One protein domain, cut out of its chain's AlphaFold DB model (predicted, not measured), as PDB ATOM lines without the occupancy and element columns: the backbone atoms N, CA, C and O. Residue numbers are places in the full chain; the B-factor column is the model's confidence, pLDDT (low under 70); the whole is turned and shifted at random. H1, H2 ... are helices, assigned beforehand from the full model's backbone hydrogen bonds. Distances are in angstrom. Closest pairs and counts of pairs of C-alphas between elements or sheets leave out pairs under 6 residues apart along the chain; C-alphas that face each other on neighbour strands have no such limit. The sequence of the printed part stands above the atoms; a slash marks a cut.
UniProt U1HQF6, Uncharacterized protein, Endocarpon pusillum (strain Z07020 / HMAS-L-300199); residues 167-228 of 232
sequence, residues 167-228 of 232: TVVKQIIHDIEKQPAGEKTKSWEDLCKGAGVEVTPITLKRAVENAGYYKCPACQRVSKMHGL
ATOM      1  N   THR A 167     287.335 217.137 252.769       94.19
ATOM      2  CA  THR A 167     287.423 217.785 251.451       94.19
ATOM      3  C   THR A 167     286.806 216.915 250.355       94.19
ATOM      4  O   THR A 167     285.959 217.377 249.591       94.19
ATOM      5  N   VAL A 168     287.149 215.626 250.346       94.56
ATOM      6  CA  VAL A 168     286.638 214.630 249.399       94.56
ATOM      7  C   VAL A 168     285.137 214.428 249.583       94.56
ATOM      8  O   VAL A 168     284.392 214.367 248.608       94.56
ATOM      9  N   VAL A 169     284.663 214.384 250.832       95.19
ATOM     10  CA  VAL A 169     283.223 214.288 251.128       95.19
ATOM     11  C   VAL A 169     282.468 215.506 250.582       95.19
ATOM     12  O   VAL A 169     281.431 215.331 249.944       95.19
ATOM     13  N   LYS A 170     282.993 216.723 250.769       94.81
ATOM     14  CA  LYS A 170     282.393 217.956 250.230       94.81
ATOM     15  C   LYS A 170     282.379 217.979 248.702       94.81
ATOM     16  O   LYS A 170     281.366 218.360 248.123       94.81
ATOM     17  N   GLN A 171     283.457 217.528 248.059       95.38
ATOM     18  CA  GLN A 171     283.518 217.425 246.601       95.38
ATOM     19  C   GLN A 171     282.445 216.471 246.065       95.38
ATOM     20  O   GLN A 171     281.704 216.829 245.155       95.38
ATOM     21  N   ILE A 172     282.300 215.293 246.680       93.81
ATOM     22  CA  ILE A 172     281.278 214.314 246.292       93.81
ATOM     23  C   ILE A 172     279.870 214.889 246.478       93.81
ATOM     24  O   ILE A 172     279.026 214.704 245.607       93.81
ATOM     25  N   ILE A 173     279.600 215.593 247.583       93.69
ATOM     26  CA  ILE A 173     278.301 216.253 247.807       93.69
ATOM     27  C   ILE A 173     278.005 217.247 246.683       93.69
ATOM     28  O   ILE A 173     276.941 217.188 246.074       93.69
ATOM     29  N   HIS A 174     278.972 218.098 246.357       93.12
ATOM     30  CA  HIS A 174     278.845 219.084 245.293       93.12
ATOM     31  C   HIS A 174     278.644 218.444 243.906       93.12
ATOM     32  O   HIS A 174     277.843 218.932 243.110       93.12
ATOM     33  N   ASP A 175     279.296 217.314 243.623       91.75
ATOM     34  CA  ASP A 175     279.094 216.565 242.378       91.75
ATOM     35  C   ASP A 175     277.691 215.943 242.289       91.75
ATOM     36  O   ASP A 175     277.140 215.825 241.192       91.75
ATOM     37  N   ILE A 176     277.097 215.558 243.426       90.69
ATOM     38  CA  ILE A 176     275.705 215.092 243.479       90.69
ATOM     39  C   ILE A 176     274.741 216.269 243.267       90.69
ATOM     40  O   ILE A 176     273.769 216.136 242.528       90.69
ATOM     41  N   GLU A 177     274.997 217.424 243.884       89.56
ATOM     42  CA  GLU A 177     274.147 218.621 243.770       89.56
ATOM     43  C   GLU A 177     274.165 219.243 242.371       89.56
ATOM     44  O   GLU A 177     273.159 219.793 241.926       89.56
ATOM     45  N   LYS A 178     275.285 219.123 241.652       89.50
ATOM     46  CA  LYS A 178     275.414 219.574 240.261       89.50
ATOM     47  C   LYS A 178     274.658 218.716 239.249       89.50
ATOM     48  O   LYS A 178     274.559 219.122 238.090       89.50
ATOM     49  N   GLN A 179     274.155 217.540 239.630       85.38
ATOM     50  CA  GLN A 179     273.391 216.716 238.695       85.38
ATOM     51  C   GLN A 179     272.072 217.419 238.323       85.38
ATOM     52  O   GLN A 179     271.358 217.886 239.214       85.38
ATOM     53  N   PRO A 180     271.718 217.503 237.027       79.62
ATOM     54  CA  PRO A 180     270.489 218.157 236.603       79.62
ATOM     55  C   PRO A 180     269.265 217.440 237.187       79.62
ATOM     56  O   PRO A 180     269.190 216.208 237.221       79.62
ATOM     57  N   ALA A 181     268.288 218.225 237.647       70.62
ATOM     58  CA  ALA A 181     267.052 217.715 238.229       70.62
ATOM     59  C   ALA A 181     266.284 216.874 237.193       70.62
ATOM     60  O   ALA A 181     265.677 217.411 236.271       70.62
ATOM     61  N   GLY A 182     266.337 215.548 237.334       68.25
ATOM     62  CA  GLY A 182     265.705 214.598 236.413       68.25
ATOM     63  C   GLY A 182     266.566 213.373 236.109       68.25
ATOM     64  O   GLY A 182     266.028 212.315 235.782       68.25
ATOM     65  N   GLU A 183     267.886 213.467 236.284       76.62
ATOM     66  CA  GLU A 183     268.760 212.300 236.188       76.62
ATOM     67  C   GLU A 183     268.729 211.473 237.476       76.62
ATOM     68  O   GLU A 183     268.661 211.996 238.593       76.62
ATOM     69  N   LYS A 184     268.784 210.143 237.327       74.56
ATOM     70  CA  LYS A 184     268.938 209.239 238.470       74.56
ATOM     71  C   LYS A 184     270.240 209.609 239.177       74.56
ATOM     72  O   LYS A 184     271.306 209.551 238.567       74.56
ATOM     73  N   THR A 185     270.156 209.951 240.463       81.00
ATOM     74  CA  THR A 185     271.344 210.199 241.288       81.00
ATOM     75  C   THR A 185     272.317 209.037 241.132       81.00
ATOM     76  O   THR A 185     271.899 207.884 241.297       81.00
ATOM     77  N   LYS A 186     273.590 209.332 240.847       88.94
ATOM     78  CA  LYS A 186     274.644 208.315 240.694       88.94
ATOM     79  C   LYS A 186     274.613 207.315 241.851       88.94
ATOM     80  O   LYS A 186     274.328 207.678 243.006       88.94
ATOM     81  N   SER A 187     274.891 206.045 241.558       93.94
ATOM     82  CA  SER A 187     274.996 205.038 242.612       93.94
ATOM     83  C   SER A 187     276.155 205.396 243.552       93.94
ATOM     84  O   SER A 187     277.065 206.143 243.195       93.94
ATOM     85  N   TRP A 188     276.123 204.907 244.794       94.19
ATOM     86  CA  TRP A 188     277.237 205.152 245.719       94.19
ATOM     87  C   TRP A 188     278.555 204.543 245.218       94.19
ATOM     88  O   TRP A 188     279.615 205.076 245.518       94.19
ATOM     89  N   GLU A 189     278.485 203.472 244.426       95.25
ATOM     90  CA  GLU A 189     279.646 202.845 243.792       95.25
ATOM     91  C   GLU A 189     280.263 203.743 242.718       95.25
ATOM     92  O   GLU A 189     281.481 203.911 242.688       95.25
ATOM     93  N   ASP A 190     279.432 204.375 241.885       94.50
ATOM     94  CA  ASP A 190     279.901 205.292 240.839       94.50
ATOM     95  C   ASP A 190     280.534 206.549 241.434       94.50
ATOM     96  O   ASP A 190     281.509 207.068 240.898       94.50
ATOM     97  N   LEU A 191     280.011 207.020 242.570       93.50
ATOM     98  CA  LEU A 191     280.583 208.148 243.303       93.50
ATOM     99  C   LEU A 191     281.949 207.798 243.912       93.50
ATOM    100  O   LEU A 191     282.868 208.607 243.818       93.50
ATOM    101  N   CYS A 192     282.121 206.592 244.474       94.12
ATOM    102  CA  CYS A 192     283.435 206.133 244.944       94.12
ATOM    103  C   CYS A 192     284.453 206.065 243.795       94.12
ATOM    104  O   CYS A 192     285.577 206.543 243.945       94.12
ATOM    105  N   LYS A 193     284.048 205.502 242.646       95.00
ATOM    106  CA  LYS A 193     284.903 205.384 241.454       95.00
ATOM    107  C   LYS A 193     285.266 206.751 240.878       95.00
ATOM    108  O   LYS A 193     286.433 206.990 240.593       95.00
ATOM    109  N   GLY A 194     284.291 207.652 240.748       92.44
ATOM    110  CA  GLY A 194     284.499 208.998 240.212       92.44
ATOM    111  C   GLY A 194     285.411 209.867 241.080       92.44
ATOM    112  O   GLY A 194     286.192 210.644 240.547       92.44
ATOM    113  N   ALA A 195     285.361 209.692 242.403       92.19
ATOM    114  CA  ALA A 195     286.231 210.402 243.337       92.19
ATOM    115  C   ALA A 195     287.610 209.739 243.533       92.19
ATOM    116  O   ALA A 195     288.433 210.270 244.274       92.19
ATOM    117  N   GLY A 196     287.862 208.571 242.922       94.38
ATOM    118  CA  GLY A 196     289.119 207.835 243.086       94.38
ATOM    119  C   GLY A 196     289.356 207.319 244.510       94.38
ATOM    120  O   GLY A 196     290.502 207.193 244.935       94.38
ATOM    121  N   VAL A 197     288.290 207.050 245.274       94.00
ATOM    122  CA  VAL A 197     288.397 206.642 246.683       94.00
ATOM    123  C   VAL A 197     288.118 205.150 246.837       94.00
ATOM    124  O   VAL A 197     287.005 204.679 246.595       94.00
ATOM    125  N   GLU A 198     289.096 204.406 247.355       94.62
ATOM    126  CA  GLU A 198     288.973 202.977 247.679       94.62
ATOM    127  C   GLU A 198     288.251 202.741 249.020       94.62
ATOM    128  O   GLU A 198     288.782 202.184 249.986       94.62
ATOM    129  N   VAL A 199     287.005 203.202 249.118       95.06
ATOM    130  CA  VAL A 199     286.145 202.987 250.289       95.06
ATOM    131  C   VAL A 199     284.889 202.231 249.908       95.06
ATOM    132  O   VAL A 199     284.343 202.382 248.815       95.06
ATOM    133  N   THR A 200     284.386 201.429 250.846       96.81
ATOM    134  CA  THR A 200     283.113 200.744 250.632       96.81
ATOM    135  C   THR A 200     281.989 201.777 250.470       96.81
ATOM    136  O   THR A 200     281.977 202.774 251.206       96.81
ATOM    137  N   PRO A 201     281.000 201.536 249.589       96.19
ATOM    138  CA  PRO A 201     279.883 202.461 249.368       96.19
ATOM    139  C   PRO A 201     279.144 202.838 250.660       96.19
ATOM    140  O   PRO A 201     278.691 203.965 250.834       96.19
ATOM    141  N   ILE A 202     279.076 201.902 251.615       96.19
ATOM    142  CA  ILE A 202     278.483 202.110 252.942       96.19
ATOM    143  C   ILE A 202     279.283 203.133 253.763       96.19
ATOM    144  O   ILE A 202     278.696 203.950 254.470       96.19
ATOM    145  N   THR A 203     280.617 203.101 253.682       95.31
ATOM    146  CA  THR A 203     281.483 204.061 254.384       95.31
ATOM    147  C   THR A 203     281.301 205.460 253.811       95.31
ATOM    148  O   THR A 203     281.146 206.405 254.583       95.31
ATOM    149  N   LEU A 204     281.254 205.578 252.479       95.56
ATOM    150  CA  LEU A 204     280.986 206.853 251.819       95.56
ATOM    151  C   LEU A 204     279.608 207.396 252.215       95.56
ATOM    152  O   LEU A 204     279.514 208.535 252.660       95.56
ATOM    153  N   LYS A 205     278.562 206.561 252.144       94.94
ATOM    154  CA  LYS A 205     277.204 206.929 252.567       94.94
ATOM    155  C   LYS A 205     277.197 207.511 253.983       94.94
ATOM    156  O   LYS A 205     276.698 208.609 254.179       94.94
ATOM    157  N   ARG A 206     277.804 206.820 254.957       94.50
ATOM    158  CA  ARG A 206     277.882 207.303 256.348       94.50
ATOM    159  C   ARG A 206     278.654 208.615 256.473       94.50
ATOM    160  O   ARG A 206     278.272 209.462 257.269       94.50
ATOM    161  N   ALA A 207     279.749 208.776 255.731       94.12
ATOM    162  CA  ALA A 207     280.542 210.004 255.766       94.12
ATOM    163  C   ALA A 207     279.745 211.207 255.239       94.12
ATOM    164  O   ALA A 207     279.765 212.266 255.857       94.12
ATOM    165  N   VAL A 208     278.997 211.012 254.154       93.50
ATOM    166  CA  VAL A 208     278.127 212.028 253.547       93.50
ATOM    167  C   VAL A 208     276.924 212.352 254.446       93.50
ATOM    168  O   VAL A 208     276.622 213.523 254.663       93.50
ATOM    169  N   GLU A 209     276.294 211.339 255.049       92.75
ATOM    170  CA  GLU A 209     275.209 211.531 256.027       92.75
ATOM    171  C   GLU A 209     275.696 212.290 257.271       92.75
ATOM    172  O   GLU A 209     275.019 213.197 257.748       92.75
ATOM    173  N   ASN A 210     276.904 211.988 257.762       90.69
ATOM    174  CA  ASN A 210     277.523 212.719 258.872       90.69
ATOM    175  C   ASN A 210     277.868 214.172 258.515       90.69
ATOM    176  O   ASN A 210     277.912 215.013 259.409       90.69
ATOM    177  N   ALA A 211     278.111 214.465 257.236       90.38
ATOM    178  CA  ALA A 211     278.275 215.826 256.727       90.38
ATOM    179  C   ALA A 211     276.928 216.548 256.511       90.38
ATOM    180  O   ALA A 211     276.910 217.699 256.082       90.38
ATOM    181  N   GLY A 212     275.801 215.893 256.815       89.88
ATOM    182  CA  GLY A 212     274.464 216.483 256.764       89.88
ATOM    183  C   GLY A 212     273.754 216.360 255.415       89.88
ATOM    184  O   GLY A 212     272.699 216.974 255.241       89.88
ATOM    185  N   TYR A 213     274.284 215.573 254.474       90.81
ATOM    186  CA  TYR A 213     273.672 215.369 253.161       90.81
ATOM    187  C   TYR A 213     272.972 214.007 253.051       90.81
ATOM    188  O   TYR A 213     273.553 212.955 253.317       90.81
ATOM    189  N   TYR A 214     271.726 214.021 252.576       90.56
ATOM    190  CA  TYR A 214     270.892 212.846 252.353       90.56
ATOM    191  C   TYR A 214     270.276 212.893 250.951       90.56
ATOM    192  O   TYR A 214     269.609 213.855 250.585       90.56
ATOM    193  N   LYS A 215     270.401 211.793 250.191       83.94
ATOM    194  CA  LYS A 215     269.810 211.671 248.840       83.94
ATOM    195  C   LYS A 215     268.283 211.829 248.821       83.94
ATOM    196  O   LYS A 215     267.712 212.204 247.805       83.94
ATOM    197  N   CYS A 216     267.608 211.491 249.921       84.75
ATOM    198  CA  CYS A 216     266.156 211.585 250.030       84.75
ATOM    199  C   CYS A 216     265.745 212.960 250.594       84.75
ATOM    200  O   CYS A 216     266.115 213.264 251.733       84.75
ATOM    201  N   PRO A 217     264.902 213.747 249.892       82.19
ATOM    202  CA  PRO A 217     264.417 215.042 250.383       82.19
ATOM    203  C   PRO A 217     263.667 214.964 251.721       82.19
ATOM    204  O   PRO A 217     263.660 215.920 252.496       82.19
ATOM    205  N   ALA A 218     263.014 213.835 252.017       82.00
ATOM    206  CA  ALA A 218     262.370 213.621 253.313       82.00
ATOM    207  C   ALA A 218     263.410 213.432 254.431       82.00
ATOM    208  O   ALA A 218     263.313 214.086 255.465       82.00
ATOM    209  N   CYS A 219     264.443 212.616 254.197       81.31
ATOM    210  CA  CYS A 219     265.540 212.425 255.150       81.31
ATOM    211  C   CYS A 219     266.329 213.723 255.382       81.31
ATOM    212  O   CYS A 219     266.687 214.024 256.519       81.31
ATOM    213  N   GLN A 220     266.518 214.530 254.332       82.81
ATOM    214  CA  GLN A 220     267.176 215.835 254.432       82.81
ATOM    215  C   GLN A 220     266.415 216.793 255.363       82.81
ATOM    216  O   GLN A 220     267.022 217.487 256.177       82.81
ATOM    217  N   ARG A 221     265.075 216.809 255.285       79.69
ATOM    218  CA  ARG A 221     264.233 217.641 256.162       79.69
ATOM    219  C   ARG A 221     264.320 217.223 257.630       79.69
ATOM    220  O   ARG A 221     264.413 218.095 258.488       79.69
ATOM    221  N   VAL A 222     264.329 215.919 257.912       76.75
ATOM    222  CA  VAL A 222     264.431 215.391 259.286       76.75
ATOM    223  C   VAL A 222     265.782 215.748 259.911       76.75
ATOM    224  O   VAL A 222     265.826 216.249 261.031       76.75
ATOM    225  N   SER A 223     266.878 215.573 259.167       74.25
ATOM    226  CA  SER A 223     268.224 215.971 259.606       74.25
ATOM    227  C   SER A 223     268.288 217.450 260.005       74.25
ATOM    228  O   SER A 223     268.754 217.788 261.095       74.25
ATOM    229  N   LYS A 224     267.731 218.333 259.165       71.31
ATOM    230  CA  LYS A 224     267.748 219.781 259.399       71.31
ATOM    231  C   LYS A 224     267.011 220.199 260.679       71.31
ATOM    232  O   LYS A 224     267.380 221.201 261.278       71.31
ATOM    233  N   MET A 225     266.009 219.435 261.120       72.38
ATOM    234  CA  MET A 225     265.289 219.711 262.371       72.38
ATOM    235  C   MET A 225     266.057 219.269 263.622       72.38
ATOM    236  O   MET A 225     265.944 219.916 264.658       72.38
ATOM    237  N   HIS A 226     266.860 218.206 263.539       65.69
ATOM    238  CA  HIS A 226     267.633 217.696 264.679       65.69
ATOM    239  C   HIS A 226     269.045 218.297 264.796       65.69
ATOM    240  O   HIS A 226     269.684 218.152 265.837       65.69
ATOM    241  N   GLY A 227     269.537 218.977 263.755       57.53
ATOM    242  CA  GLY A 227     270.868 219.594 263.715       57.53
ATOM    243  C   GLY A 227     271.003 220.964 264.393       57.53
ATOM    244  O   GLY A 227     272.111 221.485 264.456       57.53
ATOM    245  N   LEU A 228     269.927 221.551 264.931       52.31
ATOM    246  CA  LEU A 228     269.905 222.913 265.501       52.31
ATOM    247  C   LEU A 228     270.631 223.086 266.858       52.31
ATOM    248  O   LEU A 228     270.276 223.969 267.630       52.31
TER     249      LEU A 228
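AT A GLANCE: This is residues 167 to 228 of the 232 residues of an uncharacterized protein of Endocarpon pusillum (strain Z07020 / HMAS-L-300199) (UniProt U1HQF6). Three short helices, H1, H2 and H3, make a small triangle in which each stands at a large angle to the other two, and a fourth helix, H4, is set off at the far end of the longest axis from H2, touching no helix. The loop of residues 178 to 184, between H1 and H2, sticks out from this group. The printed part has 62 residues with four named helices, H1, H2, H3 and H4 in that order along the chain, and no named strand; the class is all helix. The whole is compact, with a radius of gyration of the C-alphas of 11.8 A, and the C-alphas span 33 by 26 by 18 A along their three main axes.

HOW THE PARTS SIT: Begin with H1, residues 167 to 177, and look next at H2, residues 188 to 194. These two are close but not clearly touching, and their closest C-alphas are those of Ile 172 and Leu 191, 6.9 A apart. They run opposite ways at a steep tilt of 69.6 degrees, only just short of about perpendicular. Go on to H3, residues 201 to 210, which touches H2; the closest C-alphas are those of Trp 188 and Pro 201, 5.2 A apart. The lines of H2 and H3 are about perpendicular, at 85 degrees. H3 also touches H1, where the closest C-alphas, those of Val 169 and Val 208, are 6.1 A apart. The lines of H1 and H3 are about perpendicular, at 89 degrees. Last comes H4, residues 217 to 226, which is apart from H1, H2 and H3. In H1, H2, H3 and H4 every O i to N i+4 pair is within hydrogen-bond range.

IN THESE COORDINATES: Find C-alpha 167 at (287.423, 217.785, 251.451); from there H1 runs 15.4 A to C-alpha 177. H2 runs from Trp 188 to Gly 194, 9.9 A from first to last C-alpha. Find C-alpha 201 at (279.883, 202.461, 249.368), where H3 begins; it runs 14.2 A to Asn 210. H4 begins at Pro 217 and runs 14.9 A to C-alpha 226 at (267.633, 217.696, 264.679).

THE WHOLE: Look at Lys 193 and Leu 228 for the two C-alphas farthest apart, at 33.3 A. The printed part has no cut. The links H1 to H2, with 10 residues, H2 to H3, with 6, and H3 to H4, with 6, are short. In the B-factor column you will find a mean pLDDT of 87.3 for the printed part, with residue 182 and residues 226 to 228 under 70; H4 has a mean of 77.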